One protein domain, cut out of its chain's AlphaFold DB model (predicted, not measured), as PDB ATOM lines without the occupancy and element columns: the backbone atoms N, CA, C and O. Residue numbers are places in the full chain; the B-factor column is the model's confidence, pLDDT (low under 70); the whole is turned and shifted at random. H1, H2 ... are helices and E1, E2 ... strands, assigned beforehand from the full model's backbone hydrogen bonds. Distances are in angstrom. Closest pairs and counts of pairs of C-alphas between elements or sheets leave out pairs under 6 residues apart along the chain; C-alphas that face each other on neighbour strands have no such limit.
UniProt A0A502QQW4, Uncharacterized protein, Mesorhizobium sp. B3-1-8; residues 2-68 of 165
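What this domain is: This is residues 2 to 68 of the 165 residues of an uncharacterized protein of Mesorhizobium sp. B3-1-8 (UniProt A0A502QQW4). One long helix, H3, makes the length of the rod, and the rest of the printed part lies along it: the short helix H1 packs on its last third, at residues 59 to 64, while nearer the end where H3 begins the two-stranded hairpin of E1 and E2 and the short helix H2 sit side by side at one level along H3, with H2 packed on its residues 46 to 53. E1 is the strand closer to H3, and the tip of the hairpin points toward the end where H3 begins. The printed part has 67 residues, with three named helices and two named strands in the order H1, E1, E2, H2, H3; the sheet, E1 - E2, is antiparallel and the class is mostly helix. The whole is loose, with a radius of gyration of the C-alphas of 13.6 A and spans of 41 by 18 by 14 A.

How they stand to each other: H1, residues 2 to 9, touches H3, residues 40 to 67, with residues 59 to 64 of H3 alone; the closest C-alphas are those of Val 9 and Trp 60, 6.1 A apart. Their lines stand at a steep tilt of 62 degrees, and they run opposite ways. E1, residues 14 to 17, and E2, residues 23 to 26, are a hairpin of antiparallel neighbours, their directions at 147 degrees. N 16 and O 24 are 2.8 A apart and N 26 and O 14 are 2.9 A apart, both within hydrogen-bond range. The closest C-alphas of E1 and H3, those of Ala 14 and Leu 53, are 6.4 A apart, while E2 and H3 are apart. The closest C-alphas of E2 and H2, residues 29 to 35, are those of Val 26 and Leu 32, at 6.0 A; E1 and H2 are near each other, with 5 pairs of C-alphas within 10 A. H2 and H3 are a helical hairpin: they touch through residues 46 to 53 of H3 alone, the closest C-alphas being those of Ile 29 and Glu 50, at 6.1 A, with a shallow tilt of 30 degrees, opposite ways. H1 is apart from E2 and from H2. In H1 and H2 every O i to N i+4 pair is within hydrogen-bond range; in H3 it is 22 of 24.

Where its parts are: H1 begins at C-alpha 2, (241.187, 385.803, 326.303), and measures 10.7 A. E1 measures 10.1 A and E2 9.7 A; H2 measures 9.9 A. H3 runs 40.6 A, from C-alpha 40 at (268.003, 361.737, 314.425) to C-alpha 67 at (233.516, 378.579, 327.741).

The domain as a whole: The two C-alphas farthest apart, those of Gly 20 and Gly 68, are 42.6 A apart; the first and last printed, those of Glu 2 and Gly 68, are 11.7 A apart. The printed part has no cut, and the four links between the named elements are tight. The mean pLDDT of the printed part is 71.9, and it is under 70 at residues 2 to 5, 18 to 21, 28 to 44 and 68.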
ATOM      1  N   GLU A   2     239.947 386.573 326.563       56.97
ATOM      2  CA  GLU A   2     241.187 385.803 326.303       56.97
ATOM      3  C   GLU A   2     242.012 385.534 327.580       56.97
ATOM      4  O   GLU A   2     242.483 384.424 327.811       56.97
ATOM      5  N   ARG A   3     242.054 386.515 328.495       63.84
ATOM      6  CA  ARG A   3     242.620 386.370 329.845       63.84
ATOM      7  C   ARG A   3     242.085 385.150 330.616       63.84
ATOM      8  O   ARG A   3     242.873 384.501 331.279       63.84
ATOM      9  N   ALA A   4     240.802 384.795 330.505       62.62
ATOM     10  CA  ALA A   4     240.238 383.655 331.234       62.62
ATOM     11  C   ALA A   4     240.731 382.306 330.680       62.62
ATOM     12  O   ALA A   4     240.928 381.367 331.447       62.62
ATOM     13  N   LEU A   5     240.977 382.204 329.367       67.62
ATOM     14  CA  LEU A   5     241.598 381.020 328.757       67.62
ATOM     15  C   LEU A   5     243.067 380.903 329.166       67.62
ATOM     16  O   LEU A   5     243.501 379.830 329.577       67.62
ATOM     17  N   VAL A   6     243.796 382.022 329.157       73.56
ATOM     18  CA  VAL A   6     245.177 382.094 329.655       73.56
ATOM     19  C   VAL A   6     245.254 381.726 331.141       73.56
ATOM     20  O   VAL A   6     246.131 380.968 331.532       73.56
ATOM     21  N   GLU A   7     244.330 382.204 331.971       76.50
ATOM     22  CA  GLU A   7     244.274 381.883 333.403       76.50
ATOM     23  C   GLU A   7     243.876 380.422 333.664       76.50
ATOM     24  O   GLU A   7     244.314 379.833 334.649       76.50
ATOM     25  N   THR A   8     243.062 379.824 332.789       72.62
ATOM     26  CA  THR A   8     242.550 378.455 332.969       72.62
ATOM     27  C   THR A   8     243.496 377.391 332.414       72.62
ATOM     28  O   THR A   8     243.611 376.315 332.999       72.62
ATOM     29  N   VAL A   9     244.132 377.650 331.269       75.69
ATOM     30  CA  VAL A   9     244.922 376.654 330.525       75.69
ATOM     31  C   VAL A   9     246.398 377.056 330.395       75.69
ATOM     32  O   VAL A   9     247.248 376.170 330.329       75.69
ATOM     33  N   GLY A  10     246.722 378.355 330.462       77.38
ATOM     34  CA  GLY A  10     248.075 378.882 330.217       77.38
ATOM     35  C   GLY A  10     248.436 378.861 328.732       77.38
ATOM     36  O   GLY A  10     247.959 377.994 328.014       77.38
ATOM     37  N   TYR A  11     249.218 379.828 328.232       72.19
ATOM     38  CA  TYR A  11     249.508 379.924 326.790       72.19
ATOM     39  C   TYR A  11     250.053 378.603 326.214       72.19
ATOM     40  O   TYR A  11     250.859 377.952 326.886       72.19
ATOM     41  N   PRO A  12     249.706 378.234 324.962       71.81
ATOM     42  CA  PRO A  12     250.296 377.073 324.310       71.81
ATOM     43  C   PRO A  12     251.798 377.305 324.115       71.81
ATOM     44  O   PRO A  12     252.232 378.041 323.229       71.81
ATOM     45  N   CYS A  13     252.607 376.709 324.984       74.38
ATOM     46  CA  CYS A  13     254.055 376.739 324.875       74.38
ATOM     47  C   CYS A  13     254.677 375.424 325.343       74.38
ATOM     48  O   CYS A  13     254.080 374.635 326.085       74.38
ATOM     49  N   ALA A  14     255.893 375.178 324.877       74.81
ATOM     50  CA  ALA A  14     256.726 374.084 325.338       74.81
ATOM     51  C   ALA A  14     258.170 374.571 325.449       74.81
ATOM     52  O   ALA A  14     258.663 375.263 324.561       74.81
ATOM     53  N   THR A  15     258.842 374.206 326.534       77.56
ATOM     54  CA  THR A  15     260.270 374.476 326.713       77.56
ATOM     55  C   THR A  15     261.060 373.284 326.200       77.56
ATOM     56  O   THR A  15     260.741 372.139 326.533       77.56
ATOM     57  N   VAL A  16     262.071 373.546 325.378       74.88
ATOM     58  CA  VAL A  16     262.933 372.520 324.800       74.88
ATOM     59  C   VAL A  16     264.387 372.826 325.096       74.88
ATOM     60  O   VAL A  16     264.839 373.946 324.885       74.88
ATOM     61  N   GLN A  17     265.109 371.802 325.538       70.69
ATOM     62  CA  GLN A  17     266.558 371.845 325.687       70.69
ATOM     63  C   GLN A  17     267.211 371.683 324.314       70.69
ATOM     64  O   GLN A  17     266.988 370.682 323.624       70.69
ATOM     65  N   LEU A  18     268.024 372.656 323.920       68.75
ATOM     66  CA  LEU A  18     268.879 372.563 322.747       68.75
ATOM     67  C   LEU A  18     270.098 371.666 323.017       68.75
ATOM     68  O   LEU A  18     270.533 371.546 324.162       68.75
ATOM     69  N   PRO A  19     270.740 371.114 321.969       59.94
ATOM     70  CA  PRO A  19     271.974 370.328 322.102       59.94
ATOM     71  C   PRO A  19     273.131 371.079 322.789       59.94
ATOM     72  O   PRO A  19     274.057 370.454 323.297       59.94
ATOM     73  N   GLY A  20     273.083 372.418 322.811       64.75
ATOM     74  CA  GLY A  20     274.027 373.283 323.530       64.75
ATOM     75  C   GLY A  20     273.695 373.521 325.012       64.75
ATOM     76  O   GLY A  20     274.416 374.268 325.664       64.75
ATOM     77  N   GLY A  21     272.621 372.918 325.540       68.25
ATOM     78  CA  GLY A  21     272.166 373.073 326.928       68.25
ATOM     79  C   GLY A  21     271.336 374.333 327.206       68.25
ATOM     80  O   GLY A  21     271.069 374.641 328.363       68.25
ATOM     81  N   GLU A  22     270.943 375.073 326.166       71.50
ATOM     82  CA  GLU A  22     270.080 376.252 326.279       71.50
ATOM     83  C   GLU A  22     268.597 375.859 326.215       71.50
ATOM     84  O   GLU A  22     268.191 375.086 325.346       71.50
ATOM     85  N   ASP A  23     267.785 376.410 327.118       75.31
ATOM     86  CA  ASP A  23     266.334 376.221 327.130       75.31
ATOM     87  C   ASP A  23     265.647 377.251 326.224       75.31
ATOM     88  O   ASP A  23     265.661 378.451 326.500       75.31
ATOM     89  N   VAL A  24     264.975 376.782 325.172       76.94
ATOM     90  CA  VAL A  24     264.177 377.622 324.271       76.94
ATOM     91  C   VAL A  24     262.696 377.337 324.474       76.94
ATOM     92  O   VAL A  24     262.249 376.192 324.428       76.94
ATOM     93  N   THR A  25     261.906 378.392 324.671       79.00
ATOM     94  CA  THR A  25     260.444 378.280 324.703       79.00
ATOM     95  C   THR A  25     259.890 378.458 323.297       79.00
ATOM     96  O   THR A  25     260.091 379.495 322.671       79.00
ATOM     97  N   VAL A  26     259.173 377.451 322.806       76.06
ATOM     98  CA  VAL A  26     258.472 377.500 321.521       76.06
ATOM     99  C   VAL A  26     256.973 377.664 321.739       76.06
ATOM    100  O   VAL A  26     256.381 377.046 322.625       76.06
ATOM    101  N   HIS A  27     256.358 378.488 320.896       71.81
ATOM    102  CA  HIS A  27     254.920 378.775 320.920       71.81
ATOM    103  C   HIS A  27     254.160 378.112 319.764       71.81
ATOM    104  O   HIS A  27     252.938 378.193 319.688       71.81
ATOM    105  N   SER A  28     254.869 377.459 318.840       67.25
ATOM    106  CA  SER A  28     254.263 376.776 317.701       67.25
ATOM    107  C   SER A  28     255.137 375.632 317.189       67.25
ATOM    108  O   SER A  28     256.356 375.617 317.369       67.25
ATOM    109  N   ILE A  29     254.502 374.679 316.500       65.69
ATOM    110  CA  ILE A  29     255.188 373.573 315.814       65.69
ATOM    111  C   ILE A  29     256.082 374.104 314.678       65.69
ATOM    112  O   ILE A  29     257.146 373.550 314.421       65.69
ATOM    113  N   GLY A  30     255.687 375.203 314.021       66.00
ATOM    114  CA  GLY A  30     256.510 375.869 313.006       66.00
ATOM    115  C   GLY A  30     257.827 376.388 313.585       66.00
ATOM    116  O   GLY A  30     258.890 376.046 313.075       66.00
ATOM    117  N   ALA A  31     257.759 377.099 314.716       63.97
ATOM    118  CA  ALA A  31     258.940 377.596 315.423       63.97
ATOM    119  C   ALA A  31     259.841 376.452 315.920       63.97
ATOM    120  O   ALA A  31     261.061 376.538 315.844       63.97
ATOM    121  N   LEU A  32     259.255 375.336 316.365       66.38
ATOM    122  CA  LEU A  32     260.021 374.150 316.752       66.38
ATOM    123  C   LEU A  32     260.848 373.573 315.589       66.38
ATOM    124  O   LEU A  32     261.973 373.117 315.797       66.38
ATOM    125  N   ARG A  33     260.310 373.586 314.365       66.81
ATOM    126  CA  ARG A  33     261.002 373.051 313.182       66.81
ATOM    127  C   ARG A  33     262.174 373.911 312.729       66.81
ATOM    128  O   ARG A  33     263.131 373.356 312.202       66.81
ATOM    129  N   GLU A  34     262.112 375.216 312.961       64.62
ATOM    130  CA  GLU A  34     263.219 376.143 312.703       64.62
ATOM    131  C   GLU A  34     264.332 376.011 313.752       64.62
ATOM    132  O   GLU A  34     265.510 376.115 313.418       64.62
ATOM    133  N   VAL A  35     263.966 375.725 315.005       63.03
ATOM    134  CA  VAL A  35     264.899 375.582 316.136       63.03
ATOM    135  C   VAL A  35     265.675 374.254 316.090       63.03
ATOM    136  O   VAL A  35     266.857 374.220 316.426       63.03
ATOM    137  N   PHE A  36     265.052 373.159 315.640       59.88
ATOM    138  CA  PHE A  36     265.711 371.854 315.507       59.88
ATOM    139  C   PHE A  36     266.063 371.546 314.044       59.88
ATOM    140  O   PHE A  36     265.193 371.185 313.247       59.88
ATOM    141  N   GLY A  37     267.354 371.607 313.698       57.91
ATOM    142  CA  GLY A  37     267.880 371.106 312.419       57.91
ATOM    143  C   GLY A  37     267.637 369.599 312.207       57.91
ATOM    144  O   GLY A  37     267.219 368.891 313.122       57.91
ATOM    145  N   ALA A  38     267.864 369.096 310.988       55.69
ATOM    146  CA  ALA A  38     267.613 367.696 310.622       55.69
ATOM    147  C   ALA A  38     268.685 366.751 311.207       55.69
ATOM    148  O   ALA A  38     269.794 366.665 310.680       55.69
ATOM    149  N   GLY A  39     268.365 366.043 312.292       57.03
ATOM    150  CA  GLY A  39     269.238 365.043 312.912       57.03
ATOM    151  C   GLY A  39     268.451 364.090 313.815       57.03
ATOM    152  O   GLY A  39     267.541 364.520 314.512       57.03
ATOM    153  N   ALA A  40     268.816 362.804 313.827       57.06
ATOM    154  CA  ALA A  40     268.003 361.737 314.425       57.06
ATOM    155  C   ALA A  40     267.743 361.884 315.942       57.06
ATOM    156  O   ALA A  40     266.650 361.572 316.402       57.06
ATOM    157  N   GLU A  41     268.693 362.408 316.727       56.84
ATOM    158  CA  GLU A  41     268.450 362.691 318.158       56.84
ATOM    159  C   GLU A  41     267.554 363.918 318.379       56.84
ATOM    160  O   GLU A  41     266.804 363.986 319.353       56.84
ATOM    161  N   ALA A  42     267.569 364.872 317.444       62.84
ATOM    162  CA  ALA A  42     266.641 365.995 317.458       62.84
ATOM    163  C   ALA A  42     265.210 365.553 317.110       62.84
ATOM    164  O   ALA A  42     264.264 366.238 317.489       62.84
ATOM    165  N   ASP A  43     265.024 364.415 316.435       66.56
ATOM    166  CA  ASP A  43     263.709 363.948 315.991       66.56
ATOM    167  C   ASP A  43     262.860 363.376 317.134       66.56
ATOM    168  O   ASP A  43     261.665 363.670 317.203       66.56
ATOM    169  N   GLU A  44     263.451 362.642 318.083       69.38
ATOM    170  CA  GLU A  44     262.718 362.155 319.265       69.38
ATOM    171  C   GLU A  44     262.325 363.299 320.210       69.38
ATOM    172  O   GLU A  44     261.189 363.363 320.696       69.38
ATOM    173  N   VAL A  45     263.243 364.246 320.437       71.25
ATOM    174  CA  VAL A  45     262.975 365.451 321.235       71.25
ATOM    175  C   VAL A  45     261.891 366.297 320.563       71.25
ATOM    176  O   VAL A  45     260.929 366.695 321.222       71.25
ATOM    177  N   ARG A  46     261.974 366.496 319.241       70.31
ATOM    178  CA  ARG A  46     260.956 367.195 318.446       70.31
ATOM    179  C   ARG A  46     259.599 366.512 318.551       70.31
ATOM    180  O   ARG A  46     258.630 367.183 318.884       70.31
ATOM    181  N   ALA A  47     259.519 365.197 318.352       78.50
ATOM    182  CA  ALA A  47     258.262 364.452 318.432       78.50
ATOM    183  C   ALA A  47     257.593 364.596 319.809       78.50
ATOM    184  O   ALA A  47     256.379 364.783 319.905       78.50
ATOM    185  N   LYS A  48     258.385 364.575 320.888       78.12
ATOM    186  CA  LYS A  48     257.883 364.775 322.253       78.12
ATOM    187  C   LYS A  48     257.351 366.193 322.473       78.12
ATOM    188  O   LYS A  48     256.318 366.365 323.124       78.12
ATOM    189  N   VAL A  49     258.027 367.202 321.928       77.19
ATOM    190  CA  VAL A  49     257.588 368.599 322.029       77.19
ATOM    191  C   VAL A  49     256.356 368.863 321.166       77.19
ATOM    192  O   VAL A  49     255.415 369.498 321.641       77.19
ATOM    193  N   GLU A  50     256.308 368.335 319.942       78.62
ATOM    194  CA  GLU A  50     255.123 368.394 319.081       78.62
ATOM    195  C   GLU A  50     253.923 367.745 319.779       78.62
ATOM    196  O   GLU A  50     252.864 368.363 319.873       78.62
ATOM    197  N   ALA A  51     254.094 366.552 320.358       82.00
ATOM    198  CA  ALA A  51     253.039 365.882 321.114       82.00
ATOM    199  C   ALA A  51     252.567 366.709 322.324       82.00
ATOM    200  O   ALA A  51     251.366 366.780 322.590       82.00
ATOM    201  N   HIS A  52     253.486 367.372 323.037       81.00
ATOM    202  CA  HIS A  52     253.134 368.263 324.143       81.00
ATOM    203  C   HIS A  52     252.320 369.473 323.666       81.00
ATOM    204  O   HIS A  52     251.288 369.783 324.262       81.00
ATOM    205  N   LEU A  53     252.743 370.129 322.580       79.25
ATOM    206  CA  LEU A  53     252.023 371.261 321.990       79.25
ATOM    207  C   LEU A  53     250.636 370.847 321.488       79.25
ATOM    208  O   LEU A  53     249.661 371.532 321.785       79.25
ATOM    209  N   VAL A  54     250.517 369.702 320.812       82.62
ATOM    210  CA  VAL A  54     249.229 369.160 320.342       82.62
ATOM    211  C   VAL A  54     248.299 368.847 321.514       82.62
ATOM    212  O   VAL A  54     247.131 369.235 321.500       82.62
ATOM    213  N   ALA A  55     248.802 368.189 322.561       85.19
ATOM    214  CA  ALA A  55     248.011 367.901 323.754       85.19
ATOM    215  C   ALA A  55     247.575 369.187 324.472       85.19
ATOM    216  O   ALA A  55     246.458 369.275 324.987       85.19
ATOM    217  N   HIS A  56     248.442 370.200 324.497       82.44
ATOM    218  CA  HIS A  56     248.121 371.495 325.074       82.44
ATOM    219  C   HIS A  56     247.048 372.225 324.256       82.44
ATOM    220  O   HIS A  56     246.063 372.681 324.836       82.44
ATOM    221  N   GLN A  57     247.175 372.247 322.928       80.81
ATOM    222  CA  GLN A  57     246.172 372.811 322.026       80.81
ATOM    223  C   GLN A  57     244.813 372.128 322.211       80.81
ATOM    224  O   GLN A  57     243.803 372.800 322.373       80.81
ATOM    225  N   ALA A  58     244.780 370.796 322.312       84.06
ATOM    226  CA  ALA A  58     243.537 370.062 322.538       84.06
ATOM    227  C   ALA A  58     242.851 370.439 323.867       84.06
ATOM    228  O   ALA A  58     241.621 370.516 323.929       84.06
ATOM    229  N   ARG A  59     243.627 370.698 324.932       86.00
ATOM    230  CA  ARG A  59     243.095 371.203 326.212       86.00
ATOM    231  C   ARG A  59     242.568 372.626 326.082       86.00
ATOM    232  O   ARG A  59     241.516 372.920 326.645       86.00
ATOM    233  N   TRP A  60     243.274 373.473 325.339       81.00
ATOM    234  CA  TRP A  60     242.856 374.842 325.062       81.00
ATOM    235  C   TRP A  60     241.538 374.864 324.281       81.00
ATOM    236  O   TRP A  60     240.575 375.473 324.735       81.00
ATOM    237  N   ASP A  61     241.435 374.094 323.198       80.12
ATOM    238  CA  ASP A  61     240.217 373.974 322.390       80.12
ATOM    239  C   ASP A  61     239.045 373.380 323.191       80.12
ATOM    240  O   ASP A  61     237.885 373.741 322.995       80.12
ATOM    241  N   ALA A  62     239.316 372.440 324.101       82.94
ATOM    242  CA  ALA A  62     238.291 371.865 324.970       82.94
ATOM    243  C   ALA A  62     237.801 372.862 326.030       82.94
ATOM    244  O   ALA A  62     236.596 372.934 326.285       82.94
ATOM    245  N   ALA A  63     238.711 373.624 326.642       81.19
ATOM    246  CA  ALA A  63     238.358 374.695 327.567       81.19
ATOM    247  C   ALA A  63     237.562 375.781 326.847       81.19
ATOM    248  O   ALA A  63     236.538 376.228 327.360       81.19
ATOM    249  N   ASP A  64     237.977 376.122 325.633       77.62
ATOM    250  CA  ASP A  64     237.275 377.070 324.800       77.62
ATOM    251  C   ASP A  64     235.853 376.629 324.458       77.62
ATOM    252  O   ASP A  64     234.913 377.370 324.729       77.62
ATOM    253  N   ARG A  65     235.661 375.404 323.951       78.69
ATOM    254  CA  ARG A  65     234.318 374.868 323.660       78.69
ATOM    255  C   ARG A  65     233.403 374.890 324.881       78.69
ATOM    256  O   ARG A  65     232.195 375.043 324.745       78.69
ATOM    257  N   ARG A  66     233.972 374.728 326.076       75.75
ATOM    258  CA  ARG A  66     233.238 374.747 327.344       75.75
ATOM    259  C   ARG A  66     232.890 376.168 327.801       75.75
ATOM    260  O   ARG A  66     231.885 376.347 328.479       75.75
ATOM    261  N   ILE A  67     233.719 377.150 327.451       72.69
ATOM    262  CA  ILE A  67     233.516 378.579 327.741       72.69
ATOM    263  C   ILE A  67     232.672 379.248 326.636       72.69
ATOM    264  O   ILE A  67     232.014 380.252 326.895       72.69
ATOM    265  N   GLY A  68     232.634 378.663 325.435       65.69
ATOM    266  CA  GLY A  68     231.862 379.118 324.282       65.69
ATOM    267  C   GLY A  68     232.438 380.364 323.604       65.69
ATOM    268  O   GLY A  68     231.660 381.204 323.170       65.69
TER     269      GLY A  68